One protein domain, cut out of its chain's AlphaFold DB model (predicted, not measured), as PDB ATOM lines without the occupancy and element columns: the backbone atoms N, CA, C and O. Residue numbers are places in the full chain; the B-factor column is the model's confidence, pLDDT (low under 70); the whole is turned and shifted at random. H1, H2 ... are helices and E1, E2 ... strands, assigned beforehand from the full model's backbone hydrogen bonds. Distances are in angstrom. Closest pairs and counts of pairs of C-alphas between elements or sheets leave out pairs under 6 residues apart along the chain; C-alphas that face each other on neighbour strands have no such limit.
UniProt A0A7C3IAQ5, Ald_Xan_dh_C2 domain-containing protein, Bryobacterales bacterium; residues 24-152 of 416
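What this domain is: This is residues 24 to 152 of the 416 residues of the protein "Ald_Xan_dh_C2 domain-containing protein" of Bryobacterales bacterium (UniProt A0A7C3IAQ5). A small twisted sheet of four strands has two helices, H2 and H3, packed side by side over one face, while the short helix H1 only grazes the sheet. The printed part has 129 residues, with three named helices and four named strands in the order H1 E1 E2 E3 H2 E4 H3; under half of the residues are in named elements. The mixed sheet runs E1, E2, E3, E4, and the class is mixed, helices and strands, in two layers, helices on one face of a sheet. The whole is compact, with a radius of gyration of the C-alphas of 13.9 A and spans of 40 by 37 by 30 A.

How they stand to each other: H1, residues 24 to 30, only grazes the sheet with residues 27 to 30. E1, residues 33 to 36, E2, residues 55 to 58, and E3, residues 63 to 67, form a meander of two hairpins, each strand the antiparallel neighbour of the one before; N 34 and O 57 are 2.9 A apart, N 64 and O 56 2.8 A, within hydrogen-bond range. E3, H2, residues 76 to 88, and E4, residues 95 to 99, make a strand-helix-strand unit, parallel neighbour strands with a helix between, its crossover right-handed; N 65 and O 96 are within hydrogen-bond range at 2.8 A. The closest C-alphas of H2 and E4 are those of Leu 81 and Ile 97, 6.8 A. H3, residues 116 to 135, is on the same face as H2 and touches it, closest at the C-alphas of Leu 88 and Arg 132, 5.3 A, at a shallow tilt of 31 degrees, the same way. Every O i to N i+4 pair is within hydrogen-bond range in H1 and H2, and 13 of 16 in H3.

Where its parts are: H1 begins at C-alpha 24, (-30.210, 3.289, 33.378). H2 is 18.1 A long, E3 13.3 A and E4 13.1 A. H3, 26.4 A long, ends at C-alpha 135, (-22.831, -12.287, 15.942).

The domain as a whole: The C-alphas of Arg 24 and Gly 150, the two farthest apart, are 41.7 A apart. The printed part has no cut; the links E1 to E2 and E4 to H3 are long. Confidence is low, with pLDDT under 70, in residues 24 to 53 and 139 to 144.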
ATOM      1  N   ARG A  24     -29.750   2.212  34.260       61.69
ATOM      2  CA  ARG A  24     -30.210   3.289  33.378       61.69
ATOM      3  C   ARG A  24     -29.136   4.348  33.126       61.69
ATOM      4  O   ARG A  24     -29.012   4.809  31.998       61.69
ATOM      5  N   GLU A  25     -28.359   4.727  34.134       66.50
ATOM      6  CA  GLU A  25     -27.258   5.686  33.978       66.50
ATOM      7  C   GLU A  25     -26.083   5.094  33.208       66.50
ATOM      8  O   GLU A  25     -25.521   5.774  32.353       66.50
ATOM      9  N   LEU A  26     -25.742   3.826  33.458       65.00
ATOM     10  CA  LEU A  26     -24.709   3.122  32.697       65.00
ATOM     11  C   LEU A  26     -25.086   3.062  31.209       65.00
ATOM     12  O   LEU A  26     -24.293   3.450  30.352       65.00
ATOM     13  N   LEU A  27     -26.318   2.641  30.904       66.88
ATOM     14  CA  LEU A  27     -26.828   2.596  29.531       66.88
ATOM     15  C   LEU A  27     -26.919   3.998  28.911       66.88
ATOM     16  O   LEU A  27     -26.497   4.198  27.776       66.88
ATOM     17  N   GLY A  28     -27.390   4.992  29.669       66.62
ATOM     18  CA  GLY A  28     -27.465   6.380  29.209       66.62
ATOM     19  C   GLY A  28     -26.100   6.983  28.866       66.62
ATOM     20  O   GLY A  28     -25.995   7.739  27.902       66.62
ATOM     21  N   ARG A  29     -25.044   6.627  29.610       69.25
ATOM     22  CA  ARG A  29     -23.667   7.096  29.364       69.25
ATOM     23  C   ARG A  29     -22.993   6.410  28.177       69.25
ATOM     24  O   ARG A  29     -22.205   7.049  27.486       69.25
ATOM     25  N   LEU A  30     -23.300   5.138  27.927       64.75
ATOM     26  CA  LEU A  30     -22.774   4.393  26.773       64.75
ATOM     27  C   LEU A  30     -23.368   4.875  25.436       64.75
ATOM     28  O   LEU A  30     -22.754   4.679  24.384       64.75
ATOM     29  N   GLY A  31     -24.524   5.545  25.482       64.38
ATOM     30  CA  GLY A  31     -25.278   5.969  24.308       64.38
ATOM     31  C   GLY A  31     -26.134   4.835  23.742       64.38
ATOM     32  O   GLY A  31     -26.322   3.794  24.365       64.38
ATOM     33  N   ALA A  32     -26.689   5.029  22.547       59.41
ATOM     34  CA  ALA A  32     -27.457   3.978  21.894       59.41
ATOM     35  C   ALA A  32     -26.521   2.870  21.373       59.41
ATOM     36  O   ALA A  32     -25.573   3.134  20.630       59.41
ATOM     37  N   GLY A  33     -26.797   1.624  21.751       58.50
ATOM     38  CA  GLY A  33     -25.967   0.469  21.419       58.50
ATOM     39  C   GLY A  33     -26.438  -0.787  22.143       58.50
ATOM     40  O   GLY A  33     -27.346  -0.731  22.972       58.50
ATOM     41  N   VAL A  34     -25.839  -1.930  21.812       67.62
ATOM     42  CA  VAL A  34     -26.107  -3.200  22.499       67.62
ATOM     43  C   VAL A  34     -24.934  -3.513  23.416       67.62
ATOM     44  O   VAL A  34     -23.774  -3.543  22.992       67.62
ATOM     45  N   LEU A  35     -25.249  -3.731  24.689       66.38
ATOM     46  CA  LEU A  35     -24.288  -4.053  25.729       66.38
ATOM     47  C   LEU A  35     -24.312  -5.555  26.004       66.38
ATOM     48  O   LEU A  35     -25.352  -6.101  26.369       66.38
ATOM     49  N   PHE A  36     -23.163  -6.213  25.866       62.94
ATOM     50  CA  PHE A  36     -23.039  -7.639  26.143       62.94
ATOM     51  C   PHE A  36     -22.346  -7.883  27.486       62.94
ATOM     52  O   PHE A  36     -21.154  -7.590  27.667       62.94
ATOM     53  N   ALA A  37     -23.110  -8.447  28.420       61.28
ATOM     54  CA  ALA A  37     -22.640  -8.898  29.721       61.28
ATOM     55  C   ALA A  37     -22.408 -10.407  29.717       61.28
ATOM     56  O   ALA A  37     -23.327 -11.180  29.475       61.28
ATOM     57  N   PHE A  38     -21.166 -10.816  29.984       58.94
ATOM     58  CA  PHE A  38     -20.775 -12.221  30.039       58.94
ATOM     59  C   PHE A  38     -20.057 -12.502  31.346       58.94
ATOM     60  O   PHE A  38     -18.888 -12.147  31.501       58.94
ATOM     61  N   THR A  39     -20.738 -13.186  32.255       50.22
ATOM     62  CA  THR A  39     -20.140 -13.672  33.493       50.22
ATOM     63  C   THR A  39     -19.461 -15.009  33.223       50.22
ATOM     64  O   THR A  39     -20.115 -16.046  33.145       50.22
ATOM     65  N   ALA A  40     -18.140 -15.001  33.063       44.59
ATOM     66  CA  ALA A  40     -17.359 -16.233  33.098       44.59
ATOM     67  C   ALA A  40     -16.925 -16.517  34.548       44.59
ATOM     68  O   ALA A  40     -16.520 -15.584  35.245       44.59
ATOM     69  N   PRO A  41     -16.958 -17.769  35.031       39.94
ATOM     70  CA  PRO A  41     -16.249 -18.124  36.252       39.94
ATOM     71  C   PRO A  41     -14.739 -18.046  35.974       39.94
ATOM     72  O   PRO A  41     -14.184 -18.874  35.256       39.94
ATOM     73  N   ALA A  42     -14.057 -17.028  36.504       39.62
ATOM     74  CA  ALA A  42     -12.598 -16.975  36.466       39.62
ATOM     75  C   ALA A  42     -12.024 -17.742  37.671       39.62
ATOM     76  O   ALA A  42     -12.316 -17.367  38.806       39.62
ATOM     77  N   PRO A  43     -11.157 -18.755  37.468       38.59
ATOM     78  CA  PRO A  43     -10.649 -19.623  38.540       38.59
ATOM     79  C   PRO A  43      -9.713 -18.926  39.550       38.59
ATOM     80  O   PRO A  43      -9.177 -19.576  40.440       38.59
ATOM     81  N   ALA A  44      -9.507 -17.612  39.432       39.66
ATOM     82  CA  ALA A  44      -8.684 -16.817  40.342       39.66
ATOM     83  C   ALA A  44      -9.294 -15.440  40.671       39.66
ATOM     84  O   ALA A  44      -8.569 -14.560  41.135       39.66
ATOM     85  N   ALA A  45     -10.585 -15.215  40.396       37.09
ATOM     86  CA  ALA A  45     -11.248 -13.974  40.791       37.09
ATOM     87  C   ALA A  45     -11.603 -14.017  42.292       37.09
ATOM     88  O   ALA A  45     -12.084 -15.050  42.765       37.09
ATOM     89  N   PRO A  46     -11.368 -12.935  43.056       31.33
ATOM     90  CA  PRO A  46     -11.824 -12.864  44.439       31.33
ATOM     91  C   PRO A  46     -13.356 -13.037  44.513       31.33
ATOM     92  O   PRO A  46     -14.068 -12.594  43.603       31.33
ATOM     93  N   PRO A  47     -13.880 -13.680  45.575       27.92
ATOM     94  CA  PRO A  47     -15.313 -13.908  45.736       27.92
ATOM     95  C   PRO A  47     -16.046 -12.560  45.811       27.92
ATOM     96  O   PRO A  47     -15.821 -11.780  46.732       27.92
ATOM     97  N   GLY A  48     -16.879 -12.277  44.805       35.44
ATOM     98  CA  GLY A  48     -17.621 -11.017  44.647       35.44
ATOM     99  C   GLY A  48     -17.488 -10.357  43.268       35.44
ATOM    100  O   GLY A  48     -18.338  -9.558  42.893       35.44
ATOM    101  N   GLY A  49     -16.482 -10.720  42.469       35.56
ATOM    102  CA  GLY A  49     -16.286 -10.160  41.128       35.56
ATOM    103  C   GLY A  49     -16.911 -11.019  40.033       35.56
ATOM    104  O   GLY A  49     -16.187 -11.709  39.314       35.56
ATOM    105  N   ALA A  50     -18.240 -10.997  39.885       40.97
ATOM    106  CA  ALA A  50     -18.849 -11.450  38.635       40.97
ATOM    107  C   ALA A  50     -18.222 -10.619  37.508       40.97
ATOM    108  O   ALA A  50     -18.250  -9.393  37.567       40.97
ATOM    109  N   LEU A  51     -17.587 -11.262  36.525       46.25
ATOM    110  CA  LEU A  51     -16.976 -10.574  35.390       46.25
ATOM    111  C   LEU A  51     -18.107  -9.911  34.594       46.25
ATOM    112  O   LEU A  51     -18.743 -10.522  33.748       46.25
ATOM    113  N   THR A  52     -18.409  -8.674  34.954       55.19
ATOM    114  CA  THR A  52     -19.462  -7.850  34.384       55.19
ATOM    115  C   THR A  52     -19.060  -7.408  32.976       55.19
ATOM    116  O   THR A  52     -17.884  -7.405  32.614       55.19
ATOM    117  N   THR A  53     -20.068  -7.128  32.152       64.62
ATOM    118  CA  THR A  53     -20.025  -6.399  30.875       64.62
ATOM    119  C   THR A  53     -18.660  -6.119  30.247       64.62
ATOM    120  O   THR A  53     -17.926  -5.239  30.678       64.62
ATOM    121  N   ARG A  54     -18.366  -6.798  29.134       82.06
ATOM    122  CA  ARG A  54     -17.050  -6.730  28.477       82.06
ATOM    123  C   ARG A  54     -17.056  -6.068  27.118       82.06
ATOM    124  O   ARG A  54     -16.038  -5.508  26.733       82.06
ATOM    125  N   PHE A  55     -18.165  -6.135  26.391       87.56
ATOM    126  CA  PHE A  55     -18.232  -5.607  25.038       87.56
ATOM    127  C   PHE A  55     -19.447  -4.709  24.863       87.56
ATOM    128  O   PHE A  55     -20.559  -5.054  25.258       87.56
ATOM    129  N   HIS A  56     -19.217  -3.570  24.223       87.75
ATOM    130  CA  HIS A  56     -20.250  -2.657  23.765       87.75
ATOM    131  C   HIS A  56     -20.212  -2.577  22.239       87.75
ATOM    132  O   HIS A  56     -19.137  -2.393  21.660       87.75
ATOM    133  N   ILE A  57     -21.371  -2.705  21.594       86.25
ATOM    134  CA  ILE A  57     -21.526  -2.506  20.152       86.25
ATOM    135  C   ILE A  57     -22.318  -1.225  19.926       86.25
ATOM    136  O   ILE A  57     -23.507  -1.162  20.236       86.25
ATOM    137  N   GLY A  58     -21.657  -0.208  19.373       78.31
ATOM    138  CA  GLY A  58     -22.324   1.040  18.998       78.31
ATOM    139  C   GLY A  58     -23.278   0.860  17.810       78.31
ATOM    140  O   GLY A  58     -23.208  -0.139  17.095       78.31
ATOM    141  N   GLN A  59     -24.129   1.856  17.548       74.12
ATOM    142  CA  GLN A  59     -25.108   1.825  16.443       74.12
ATOM    143  C   GLN A  59     -24.511   1.510  15.062       74.12
ATOM    144  O   GLN A  59     -25.166   0.880  14.238       74.12
ATOM    145  N   GLU A  60     -23.269   1.926  14.809       76.19
ATOM    146  CA  GLU A  60     -22.562   1.681  13.542       76.19
ATOM    147  C   GLU A  60     -21.841   0.319  13.501       76.19
ATOM    148  O   GLU A  60     -21.079   0.042  12.579       76.19
ATOM    149  N   GLY A  61     -22.046  -0.540  14.506       76.62
ATOM    150  CA  GLY A  61     -21.405  -1.853  14.606       76.62
ATOM    151  C   GLY A  61     -19.990  -1.829  15.194       76.62
ATOM    152  O   GLY A  61     -19.324  -2.861  15.225       76.62
ATOM    153  N   GLN A  62     -19.517  -0.678  15.686       88.44
ATOM    154  CA  GLN A  62     -18.208  -0.572  16.333       88.44
ATOM    155  C   GLN A  62     -18.187  -1.364  17.643       88.44
ATOM    156  O   GLN A  62     -18.866  -1.001  18.605       88.44
ATOM    157  N   ILE A  63     -17.331  -2.381  17.703       91.75
ATOM    158  CA  ILE A  63     -17.113  -3.190  18.903       91.75
ATOM    159  C   ILE A  63     -16.072  -2.502  19.791       91.75
ATOM    160  O   ILE A  63     -14.980  -2.147  19.334       91.75
ATOM    161  N   THR A  64     -16.415  -2.311  21.063       93.62
ATOM    162  CA  THR A  64     -15.556  -1.719  22.092       93.62
ATOM    163  C   THR A  64     -15.402  -2.690  23.255       93.62
ATOM    164  O   THR A  64     -16.389  -3.055  23.885       93.62
ATOM    165  N   LEU A  65     -14.165  -3.094  23.544       93.69
ATOM    166  CA  LEU A  65     -13.792  -3.844  24.738       93.69
ATOM    167  C   LEU A  65     -13.719  -2.901  25.946       93.69
ATOM    168  O   LEU A  65     -13.063  -1.861  25.884       93.69
ATOM    169  N   LEU A  66     -14.352  -3.286  27.047       93.50
ATOM    170  CA  LEU A  66     -14.379  -2.556  28.309       93.50
ATOM    171  C   LEU A  66     -13.543  -3.307  29.353       93.50
ATOM    172  O   LEU A  66     -13.730  -4.509  29.570       93.50
ATOM    173  N   THR A  67     -12.615  -2.608  30.003       91.62
ATOM    174  CA  THR A  67     -11.809  -3.182  31.088       91.62
ATOM    175  C   THR A  67     -11.452  -2.147  32.151       91.62
ATOM    176  O   THR A  67     -11.059  -1.024  31.844       91.62
ATOM    177  N   GLY A  68     -11.548  -2.540  33.419       90.56
ATOM    178  CA  GLY A  68     -11.056  -1.770  34.561       90.56
ATOM    179  C   GLY A  68      -9.535  -1.803  34.710       90.56
ATOM    180  O   GLY A  68      -8.977  -1.041  35.496       90.56
ATOM    181  N   LYS A  69      -8.826  -2.640  33.937       91.38
ATOM    182  CA  LYS A  69      -7.360  -2.639  33.943       91.38
ATOM    183  C   LYS A  69      -6.817  -1.334  33.369       91.38
ATOM    184  O   LYS A  69      -7.315  -0.809  32.378       91.38
ATOM    185  N   VAL A  70      -5.729  -0.864  33.967       92.50
ATOM    186  CA  VAL A  70      -5.009   0.352  33.569       92.50
ATOM    187  C   VAL A  70      -3.671  -0.012  32.923       92.50
ATOM    188  O   VAL A  70      -2.968  -0.919  33.379       92.50
ATOM    189  N   GLU A  71      -3.328   0.698  31.849       90.69
ATOM    190  CA  GLU A  71      -2.036   0.625  31.164       90.69
ATOM    191  C   GLU A  71      -1.020   1.565  31.827       90.69
ATOM    192  O   GLU A  71      -1.282   2.756  31.972       90.69
ATOM    193  N   LEU A  72       0.144   1.032  32.197       90.44
ATOM    194  CA  LEU A  72       1.246   1.738  32.863       90.44
ATOM    195  C   LEU A  72       2.592   1.522  32.133       90.44
ATOM    196  O   LEU A  72       3.651   1.841  32.671       90.44
ATOM    197  N   GLY A  73       2.565   0.966  30.916       88.69
ATOM    198  CA  GLY A  73       3.735   0.650  30.090       88.69
ATOM    199  C   GLY A  73       4.019  -0.850  29.935       88.69
ATOM    200  O   GLY A  73       4.944  -1.220  29.213       88.69
ATOM    201  N   GLN A  74       3.237  -1.722  30.581       85.94
ATOM    202  CA  GLN A  74       3.359  -3.181  30.493       85.94
ATOM    203  C   GLN A  74       2.753  -3.779  29.213       85.94
ATOM    204  O   GLN A  74       3.012  -4.942  28.900       85.94
ATOM    205  N   GLY A  75       1.938  -3.015  28.479       90.00
ATOM    206  CA  GLY A  75       1.301  -3.462  27.236       90.00
ATOM    207  C   GLY A  75      -0.010  -4.230  27.435       90.00
ATOM    208  O   GLY A  75      -0.407  -4.994  26.554       90.00
ATOM    209  N   ALA A  76      -0.702  -4.021  28.559       90.31
ATOM    210  CA  ALA A  76      -2.028  -4.574  28.830       90.31
ATOM    211  C   ALA A  76      -3.058  -4.187  27.758       90.31
ATOM    212  O   ALA A  76      -3.849  -5.036  27.347       90.31
ATOM    213  N   ARG A  77      -3.021  -2.945  27.254       93.44
ATOM    214  CA  ARG A  77      -3.925  -2.487  26.185       93.44
ATOM    215  C   ARG A  77      -3.794  -3.369  24.946       93.44
ATOM    216  O   ARG A  77      -4.781  -3.894  24.439       93.44
ATOM    217  N   THR A  78      -2.561  -3.553  24.485       92.38
ATOM    218  CA  THR A  78      -2.244  -4.361  23.303       92.38
ATOM    219  C   THR A  78      -2.558  -5.834  23.539       92.38
ATOM    220  O   THR A  78      -3.133  -6.481  22.667       92.38
ATOM    221  N   LEU A  79      -2.209  -6.360  24.715       92.69
ATOM    222  CA  LEU A  79      -2.462  -7.746  25.101       92.69
ATOM    223  C   LEU A  79      -3.957  -8.088  25.049       92.69
ATOM    224  O   LEU A  79      -4.345  -9.045  24.381       92.69
ATOM    225  N   LEU A  80      -4.789  -7.297  25.731       93.62
ATOM    226  CA  LEU A  80      -6.227  -7.547  25.840       93.62
ATOM    227  C   LEU A  80      -6.941  -7.339  24.500       93.62
ATOM    228  O   LEU A  80      -7.782  -8.153  24.124       93.62
ATOM    229  N   LEU A  81      -6.557  -6.306  23.741       94.31
ATOM    230  CA  LEU A  81      -7.113  -6.056  22.411       94.31
ATOM    231  C   LEU A  81      -6.819  -7.216  21.451       94.31
ATOM    232  O   LEU A  81      -7.712  -7.672  20.744       94.31
ATOM    233  N   ARG A  82      -5.583  -7.734  21.456       93.31
ATOM    234  CA  ARG A  82      -5.198  -8.893  20.635       93.31
ATOM    235  C   ARG A  82      -5.921 -10.168  21.059       93.31
ATOM    236  O   ARG A  82      -6.322 -10.934  20.192       93.31
ATOM    237  N   ALA A  83      -6.115 -10.372  22.363       92.50
ATOM    238  CA  ALA A  83      -6.889 -11.497  22.884       92.50
ATOM    239  C   ALA A  83      -8.337 -11.486  22.389       92.50
ATOM    240  O   ALA A  83      -8.832 -12.511  21.925       92.50
ATOM    241  N   ALA A  84      -8.990 -10.324  22.457       93.25
ATOM    242  CA  ALA A  84     -10.347 -10.147  21.959       93.25
ATOM    243  C   ALA A  84     -10.429 -10.316  20.436       93.25
ATOM    244  O   ALA A  84     -11.313 -11.012  19.950       93.25
ATOM    245  N   ALA A  85      -9.502  -9.706  19.693       93.00
ATOM    246  CA  ALA A  85      -9.463  -9.753  18.232       93.00
ATOM    247  C   ALA A  85      -9.315 -11.180  17.698       93.00
ATOM    248  O   ALA A  85     -10.095 -11.594  16.844       93.00
ATOM    249  N   GLU A  86      -8.361 -11.935  18.252       92.19
ATOM    250  CA  GLU A  86      -8.156 -13.347  17.921       92.19
ATOM    251  C   GLU A  86      -9.454 -14.137  18.070       92.19
ATOM    252  O   GLU A  86      -9.877 -14.852  17.169       92.19
ATOM    253  N   GLU A  87     -10.100 -13.975  19.219       90.62
ATOM    254  CA  GLU A  87     -11.241 -14.791  19.585       90.62
ATOM    255  C   GLU A  87     -12.521 -14.380  18.841       90.62
ATOM    256  O   GLU A  87     -13.350 -15.225  18.510       90.62
ATOM    257  N   LEU A  88     -12.653 -13.102  18.479       90.06
ATOM    258  CA  LEU A  88     -13.705 -12.608  17.585       90.06
ATOM    259  C   LEU A  88     -13.453 -12.942  16.106       90.06
ATOM    260  O   LEU A  88     -14.353 -12.740  15.290       90.06
ATOM    261  N   GLY A  89     -12.250 -13.396  15.737       89.44
ATOM    262  CA  GLY A  89     -11.850 -13.550  14.336       89.44
ATOM    263  C   GLY A  89     -11.771 -12.214  13.585       89.44
ATOM    264  O   GLY A  89     -12.079 -12.147  12.395       89.44
ATOM    265  N   ARG A  90     -11.408 -11.130  14.282       90.56
ATOM    266  CA  ARG A  90     -11.340  -9.757  13.754       90.56
ATOM    267  C   ARG A  90      -9.918  -9.222  13.799       90.56
ATOM    268  O   ARG A  90      -9.062  -9.729  14.522       90.56
ATOM    269  N   LYS A  91      -9.659  -8.158  13.041       90.06
ATOM    270  CA  LYS A  91      -8.383  -7.446  13.133       90.06
ATOM    271  C   LYS A  91      -8.369  -6.545  14.376       90.06
ATOM    272  O   LYS A  91      -9.396  -5.934  14.671       90.06
ATOM    273  N   PRO A  92      -7.242  -6.408  15.102       89.19
ATOM    274  CA  PRO A  92      -7.169  -5.523  16.267       89.19
ATOM    275  C   PRO A  92      -7.567  -4.074  15.966       89.19
ATOM    276  O   PRO A  92      -8.123  -3.406  16.832       89.19
ATOM    277  N   GLU A  93      -7.321  -3.599  14.743       90.69
ATOM    278  CA  GLU A  93      -7.648  -2.240  14.298       90.69
ATOM    279  C   GLU A  93      -9.160  -2.000  14.149       90.69
ATOM    280  O   GLU A  93      -9.603  -0.854  14.148       90.69
ATOM    281  N   GLU A  94      -9.959  -3.067  14.046       90.19
ATOM    282  CA  GLU A  94     -11.424  -3.002  13.962       90.19
ATOM    283  C   GLU A  94     -12.077  -2.875  15.349       90.19
ATOM    284  O   GLU A  94     -13.275  -2.604  15.454       90.19
ATOM    285  N   LEU A  95     -11.303  -3.046  16.425       93.50
ATOM    286  CA  LEU A  95     -11.778  -3.001  17.803       93.50
ATOM    287  C   LEU A  95     -11.316  -1.724  18.511       93.50
ATOM    288  O   LEU A  95     -10.179  -1.272  18.371       93.50
ATOM    289  N   LYS A  96     -12.186  -1.176  19.359       94.44
ATOM    290  CA  LYS A  96     -11.815  -0.149  20.340       94.44
ATOM    291  C   LYS A  96     -11.633  -0.785  21.711       94.44
ATOM    292  O   LYS A  96     -12.211  -1.826  22.002       94.44
ATOM    293  N   ILE A  97     -10.845  -0.142  22.565       94.12
ATOM    294  CA  ILE A  97     -10.708  -0.528  23.969       94.12
ATOM    295  C   ILE A  97     -10.792   0.709  24.857       94.12
ATOM    296  O   ILE A  97     -10.054   1.684  24.655       94.12
ATOM    297  N   LEU A  98     -11.702   0.644  25.824       93.62
ATOM    298  CA  LEU A  98     -11.879   1.614  26.892       93.62
ATOM    299  C   LEU A  98     -11.314   1.019  28.185       93.62
ATOM    300  O   LEU A  98     -11.614  -0.125  28.527       93.62
ATOM    301  N   MET A  99     -10.459   1.785  28.861       93.44
ATOM    302  CA  MET A  99      -9.674   1.319  30.002       93.44
ATOM    303  C   MET A  99      -9.786   2.299  31.165       93.44
ATOM    304  O   MET A  99      -9.620   3.499  30.950       93.44
ATOM    305  N   GLY A 100     -10.006   1.790  32.375       88.50
ATOM    306  CA  GLY A 100      -9.835   2.544  33.624       88.50
ATOM    307  C   GLY A 100     -10.858   3.650  33.913       88.50
ATOM    308  O   GLY A 100     -10.734   4.312  34.937       88.50
ATOM    309  N   ASP A 101     -11.863   3.852  33.057       89.94
ATOM    310  CA  ASP A 101     -12.975   4.760  33.346       89.94
ATOM    311  C   ASP A 101     -14.023   4.034  34.192       89.94
ATOM    312  O   ASP A 101     -14.877   3.322  33.661       89.94
ATOM    313  N   THR A 102     -13.956   4.219  35.510       86.50
ATOM    314  CA  THR A 102     -14.822   3.555  36.501       86.50
ATOM    315  C   THR A 102     -16.314   3.796  36.281       86.50
ATOM    316  O   THR A 102     -17.134   3.054  36.814       86.50
ATOM    317  N   SER A 103     -16.681   4.808  35.492       84.12
ATOM    318  CA  SER A 103     -18.070   5.105  35.164       84.12
ATOM    319  C   SER A 103     -18.610   4.309  33.969       84.12
ATOM    320  O   SER A 103     -19.827   4.268  33.774       84.12
ATOM    321  N   LEU A 104     -17.721   3.697  33.178       82.69
ATOM    322  CA  LEU A 104     -18.033   3.053  31.897       82.69
ATOM    323  C   LEU A 104     -17.536   1.604  31.786       82.69
ATOM    324  O   LEU A 104     -18.034   0.863  30.938       82.69
ATOM    325  N   VAL A 105     -16.539   1.199  32.574       86.62
ATOM    326  CA  VAL A 105     -15.899  -0.123  32.474       86.62
ATOM    327  C   VAL A 105     -16.246  -1.014  33.671       86.62
ATOM    328  O   VAL A 105     -16.518  -0.498  34.754       86.62
ATOM    329  N   PRO A 106     -16.225  -2.352  33.510       83.12
ATOM    330  CA  PRO A 106     -16.429  -3.267  34.628       83.12
ATOM    331  C   PRO A 106     -15.300  -3.154  35.657       83.12
ATOM    332  O   PRO A 106     -14.150  -2.867  35.307       83.12
ATOM    333  N   ASP A 107     -15.614  -3.462  36.915       83.50
ATOM    334  CA  ASP A 107     -14.597  -3.598  37.955       83.50
ATOM    335  C   ASP A 107     -13.772  -4.875  37.724       83.50
ATOM    336  O   ASP A 107     -14.226  -6.002  37.922       83.50
ATOM    337  N   ASP A 108     -12.539  -4.680  37.258       79.62
ATOM    338  CA  ASP A 108     -11.538  -5.730  37.054       79.62
ATOM    339  C   ASP A 108     -10.593  -5.899  38.250       79.62
ATOM    340  O   ASP A 108      -9.617  -6.661  38.173       79.62
ATOM    341  N   GLY A 109     -10.798  -5.126  39.317       81.50
ATOM    342  CA  GLY A 109      -9.774  -4.822  40.301       81.50
ATOM    343  C   GLY A 109      -8.573  -4.085  39.690       81.50
ATOM    344  O   GLY A 109      -8.449  -3.890  38.478       81.50
ATOM    345  N   GLY A 110      -7.618  -3.703  40.538       79.44
ATOM    346  CA  GLY A 110      -6.440  -2.952  40.096       79.44
ATOM    347  C   GLY A 110      -5.498  -3.715  39.145       79.44
ATOM    348  O   GLY A 110      -5.538  -4.943  39.003       79.44
ATOM    349  N   THR A 111      -4.577  -2.978  38.522       87.19
ATOM    350  CA  THR A 111      -3.426  -3.545  37.800       87.19
ATOM    351  C   THR A 111      -2.273  -3.779  38.782       87.19
ATOM    352  O   THR A 111      -1.485  -2.875  39.046       87.19
ATOM    353  N   TRP A 112      -2.168  -4.990  39.330       80.75
ATOM    354  CA  TRP A 112      -1.107  -5.388  40.267       80.75
ATOM    355  C   TRP A 112      -0.807  -6.894  40.166       80.75
ATOM    356  O   TRP A 112      -1.496  -7.623  39.449       80.75
ATOM    357  N   ALA A 113       0.271  -7.339  40.826       80.19
ATOM    358  CA  ALA A 113       0.735  -8.737  40.896       80.19
ATOM    359  C   ALA A 113       0.775  -9.496  39.554       80.19
ATOM    360  O   ALA A 113       0.603 -10.712  39.511       80.19
ATOM    361  N   SER A 114       0.996  -8.789  38.442       79.25
ATOM    362  CA  SER A 114       0.975  -9.371  37.093       79.25
ATOM    363  C   SER A 114      -0.328 -10.112  36.757       79.25
ATOM    364  O   SER A 114      -0.333 -10.982  35.888       79.25
ATOM    365  N   LEU A 115      -1.441  -9.764  37.414       80.69
ATOM    366  CA  LEU A 115      -2.702 -10.500  37.327       80.69
ATOM    367  C   LEU A 115      -3.508 -10.225  36.051       80.69
ATOM    368  O   LEU A 115      -4.383 -11.012  35.701       80.69
ATOM    369  N   THR A 116      -3.190  -9.163  35.304       84.88
ATOM    370  CA  THR A 116      -3.862  -8.844  34.032       84.88
ATOM    371  C   THR A 116      -3.850 -10.025  33.059       84.88
ATOM    372  O   THR A 116      -4.879 -10.352  32.475       84.88
ATOM    373  N   THR A 117      -2.706 -10.692  32.900       85.44
ATOM    374  CA  THR A 117      -2.588 -11.841  31.995       85.44
ATOM    375  C   THR A 117      -3.357 -13.068  32.502       85.44
ATOM    376  O   THR A 117      -4.223 -13.540  31.775       85.44
ATOM    377  N   PRO A 118      -3.110 -13.602  33.714       77.44
ATOM    378  CA  PRO A 118      -3.762 -14.830  34.168       77.44
ATOM    379  C   PRO A 118      -5.248 -14.672  34.517       77.44
ATOM    380  O   PRO A 118      -5.968 -15.662  34.446       77.44
ATOM    381  N   GLN A 119      -5.730 -13.477  34.881       80.75
ATOM    382  CA  GLN A 119      -7.140 -13.273  35.254       80.75
ATOM    383  C   GLN A 119      -7.965 -12.651  34.125       80.75
ATOM    384  O   GLN A 119      -9.037 -13.149  33.787       80.75
ATOM    385  N   THR A 120      -7.481 -11.563  33.523       86.56
ATOM    386  CA  THR A 120      -8.298 -10.765  32.596       86.56
ATOM    387  C   THR A 120      -8.263 -11.307  31.168       86.56
ATOM    388  O   THR A 120      -9.281 -11.252  30.487       86.56
ATOM    389  N   VAL A 121      -7.151 -11.886  30.696       88.69
ATOM    390  CA  VAL A 121      -7.101 -12.466  29.335       88.69
ATOM    391  C   VAL A 121      -8.101 -13.618  29.157       88.69
ATOM    392  O   VAL A 121      -8.832 -13.579  28.165       88.69
ATOM    393  N   PRO A 122      -8.211 -14.605  30.074       85.25
ATOM    394  CA  PRO A 122      -9.240 -15.639  29.969       85.25
ATOM    395  C   PRO A 122     -10.652 -15.053  29.959       85.25
ATOM    396  O   PRO A 122     -11.450 -15.410  29.099       85.25
ATOM    397  N   ALA A 123     -10.937 -14.095  30.848       84.88
ATOM    398  CA  ALA A 123     -12.232 -13.418  30.914       84.88
ATOM    399  C   ALA A 123     -12.601 -12.726  29.593       84.88
ATOM    400  O   ALA A 123     -13.718 -12.873  29.100       84.88
ATOM    401  N   VAL A 124     -11.651 -11.999  28.999       88.81
ATOM    402  CA  VAL A 124     -11.843 -11.305  27.720       88.81
ATOM    403  C   VAL A 124     -12.043 -12.290  26.580       88.81
ATOM    404  O   VAL A 124     -12.943 -12.082  25.772       88.81
ATOM    405  N   ARG A 125     -11.253 -13.366  26.514       89.12
ATOM    406  CA  ARG A 125     -11.439 -14.414  25.502       89.12
ATOM    407  C   ARG A 125     -12.808 -15.067  25.633       89.12
ATOM    408  O   ARG A 125     -13.507 -15.236  24.640       89.12
ATOM    409  N   HIS A 126     -13.237 -15.345  26.857       85.00
ATOM    410  CA  HIS A 126     -14.582 -15.839  27.064       85.00
ATOM    411  C   HIS A 126     -15.626 -14.813  26.567       85.00
ATOM    412  O   HIS A 126     -16.405 -15.059  25.652       85.00
ATOM    413  N   ALA A 127     -15.620 -13.586  27.050       85.88
ATOM    414  CA  ALA A 127     -16.607 -12.634  26.545       85.88
ATOM    415  C   ALA A 127     -16.558 -12.435  25.007       85.88
ATOM    416  O   ALA A 127     -17.594 -12.246  24.373       85.88
ATOM    417  N   ALA A 128     -15.374 -12.547  24.397       88.81
ATOM    418  CA  ALA A 128     -15.169 -12.395  22.965       88.81
ATOM    419  C   ALA A 128     -15.799 -13.525  22.144       88.81
ATOM    420  O   ALA A 128     -16.523 -13.237  21.194       88.81
ATOM    421  N   ALA A 129     -15.583 -14.798  22.481       85.25
ATOM    422  CA  ALA A 129     -16.198 -15.856  21.678       85.25
ATOM    423  C   ALA A 129     -17.667 -16.120  22.020       85.25
ATOM    424  O   ALA A 129     -18.404 -16.567  21.142       85.25
ATOM    425  N   ALA A 130     -18.136 -15.736  23.208       81.56
ATOM    426  CA  ALA A 130     -19.570 -15.651  23.455       81.56
ATOM    427  C   ALA A 130     -20.207 -14.585  22.544       81.56
ATOM    428  O   ALA A 130     -21.203 -14.855  21.873       81.56
ATOM    429  N   LEU A 131     -19.568 -13.415  22.418       85.06
ATOM    430  CA  LEU A 131     -19.986 -12.392  21.464       85.06
ATOM    431  C   LEU A 131     -19.920 -12.889  20.008       85.06
ATOM    432  O   LEU A 131     -20.855 -12.648  19.248       85.06
ATOM    433  N   ARG A 132     -18.862 -13.609  19.615       86.25
ATOM    434  CA  ARG A 132     -18.750 -14.209  18.273       86.25
ATOM    435  C   ARG A 132     -19.956 -15.095  17.960       86.25
ATOM    436  O   ARG A 132     -20.556 -14.925  16.906       86.25
ATOM    437  N   SER A 133     -20.343 -15.981  18.877       81.31
ATOM    438  CA  SER A 133     -21.499 -16.869  18.691       81.31
ATOM    439  C   SER A 133     -22.794 -16.089  18.466       81.31
ATOM    440  O   SER A 133     -23.544 -16.415  17.547       81.31
ATOM    441  N   VAL A 134     -23.015 -15.014  19.234       82.00
ATOM    442  CA  VAL A 134     -24.178 -14.133  19.039       82.00
ATOM    443  C   VAL A 134     -24.143 -13.468  17.661       82.00
ATOM    444  O   VAL A 134     -25.149 -13.471  16.956       82.00
ATOM    445  N   LEU A 135     -22.991 -12.929  17.252       82.94
ATOM    446  CA  LEU A 135     -22.831 -12.287  15.942       82.94
ATOM    447  C   LEU A 135     -23.023 -13.269  14.775       82.94
ATOM    448  O   LEU A 135     -23.459 -12.865  13.700       82.94
ATOM    449  N   GLU A 136     -22.711 -14.546  14.985       83.38
ATOM    450  CA  GLU A 136     -22.892 -15.624  14.009       83.38
ATOM    451  C   GLU A 136     -24.294 -16.258  14.055       83.38
ATOM    452  O   GLU A 136     -24.579 -17.148  13.253       83.38
ATOM    453  N   GLY A 137     -25.171 -15.824  14.970       74.62
ATOM    454  CA  GLY A 137     -26.512 -16.392  15.143       74.62
ATOM    455  C   GLY A 137     -26.507 -17.846  15.627       74.62
ATOM    456  O   GLY A 137     -27.450 -18.587  15.359       74.62
ATOM    457  N   ARG A 138     -25.436 -18.278  16.301       74.38
ATOM    458  CA  ARG A 138     -25.299 -19.627  16.859       74.38
ATOM    459  C   ARG A 138     -25.762 -19.632  18.313       74.38
ATOM    460  O   ARG A 138     -25.454 -18.705  19.060       74.38
ATOM    461  N   GLN A 139     -26.452 -20.695  18.730       59.06
ATOM    462  CA  GLN A 139     -26.662 -20.948  20.156       59.06
ATOM    463  C   GLN A 139     -25.298 -21.128  20.832       59.06
ATOM    464  O   GLN A 139     -24.394 -21.739  20.257       59.06
ATOM    465  N   ALA A 140     -25.132 -20.538  22.017       53.41
ATOM    466  CA  ALA A 140     -23.893 -20.647  22.773       53.41
ATOM    467  C   ALA A 140     -23.667 -22.128  23.139       53.41
ATOM    468  O   ALA A 140     -24.511 -22.695  23.825       53.41
ATOM    469  N   PRO A 141     -22.587 -22.777  22.671       49.44
ATOM    470  CA  PRO A 141     -22.355 -24.181  22.986       49.44
ATOM    471  C   PRO A 141     -21.885 -24.345  24.439       49.44
ATOM    472  O   PRO A 141     -21.112 -23.525  24.942       49.44
ATOM    473  N   ASP A 142     -22.291 -25.448  25.070       48.09
ATOM    474  CA  ASP A 142     -22.020 -25.758  26.483       48.09
ATOM    475  C   ASP A 142     -20.518 -25.925  26.810       48.09
ATOM    476  O   ASP A 142     -20.102 -25.741  27.953       48.09
ATOM    477  N   ALA A 143     -19.668 -26.217  25.812       49.00
ATOM    478  CA  ALA A 143     -18.208 -26.282  25.945       49.00
ATOM    479  C   ALA A 143     -17.484 -26.105  24.590       49.00
ATOM    480  O   ALA A 143     -18.027 -26.423  23.536       49.00
ATOM    481  N   GLY A 144     -16.227 -25.629  24.611       59.78
ATOM    482  CA  GLY A 144     -15.309 -25.710  23.454       59.78
ATOM    483  C   GLY A 144     -15.287 -24.526  22.477       59.78
ATOM    484  O   GLY A 144     -14.790 -24.655  21.365       59.78
ATOM    485  N   TRP A 145     -15.803 -23.360  22.863       74.31
ATOM    486  CA  TRP A 145     -15.904 -22.196  21.972       74.31
ATOM    487  C   TRP A 145     -14.683 -21.267  21.982       74.31
ATOM    488  O   TRP A 145     -14.605 -20.366  21.145       74.31
ATOM    489  N   LEU A 146     -13.730 -21.470  22.894       82.00
ATOM    490  CA  LEU A 146     -12.456 -20.758  22.849       82.00
ATOM    491  C   LEU A 146     -11.577 -21.292  21.723       82.00
ATOM    492  O   LEU A 146     -11.468 -22.500  21.511       82.00
ATOM    493  N   THR A 147     -10.870 -20.388  21.062       83.38
ATOM    494  CA  THR A 147      -9.849 -20.758  20.089       83.38
ATOM    495  C   THR A 147      -8.737 -21.524  20.801       83.38
ATOM    496  O   THR A 147      -8.113 -21.009  21.734       83.38
ATOM    497  N   GLU A 148      -8.466 -22.752  20.353       83.00
ATOM    498  CA  GLU A 148      -7.402 -23.586  20.913       83.00
ATOM    499  C   GLU A 148      -6.046 -22.859  20.874       83.00
ATOM    500  O   GLU A 148      -5.715 -22.255  19.847       83.00
ATOM    501  N   PRO A 149      -5.207 -22.961  21.922       79.44
ATOM    502  CA  PRO A 149      -3.915 -22.278  21.957       79.44
ATOM    503  C   PRO A 149      -2.983 -22.571  20.778       79.44
ATOM    504  O   PRO A 149      -2.216 -21.703  20.363       79.44
ATOM    505  N   GLY A 150      -3.073 -23.767  20.192       77.62
ATOM    506  CA  GLY A 150      -2.311 -24.132  18.993       77.62
ATOM    507  C   GLY A 150      -2.709 -23.358  17.729       77.62
ATOM    508  O   GLY A 150      -1.917 -23.296  16.785       77.62
ATOM    509  N   ARG A 151      -3.903 -22.752  17.713       80.69
ATOM    510  CA  ARG A 151      -4.470 -22.012  16.574       80.69
ATOM    511  C   ARG A 151      -4.319 -20.494  16.689       80.69
ATOM    512  O   ARG A 151      -4.722 -19.795  15.766       80.69
ATOM    513  N   TRP A 152      -3.751 -19.978  17.781       84.75
ATOM    514  CA  TRP A 152      -3.568 -18.536  17.973       84.75
ATOM    515  C   TRP A 152      -2.572 -17.951  16.964       84.75
ATOM    516  O   TRP A 152      -1.451 -18.450  16.820       84.75
TER     517      TRP A 152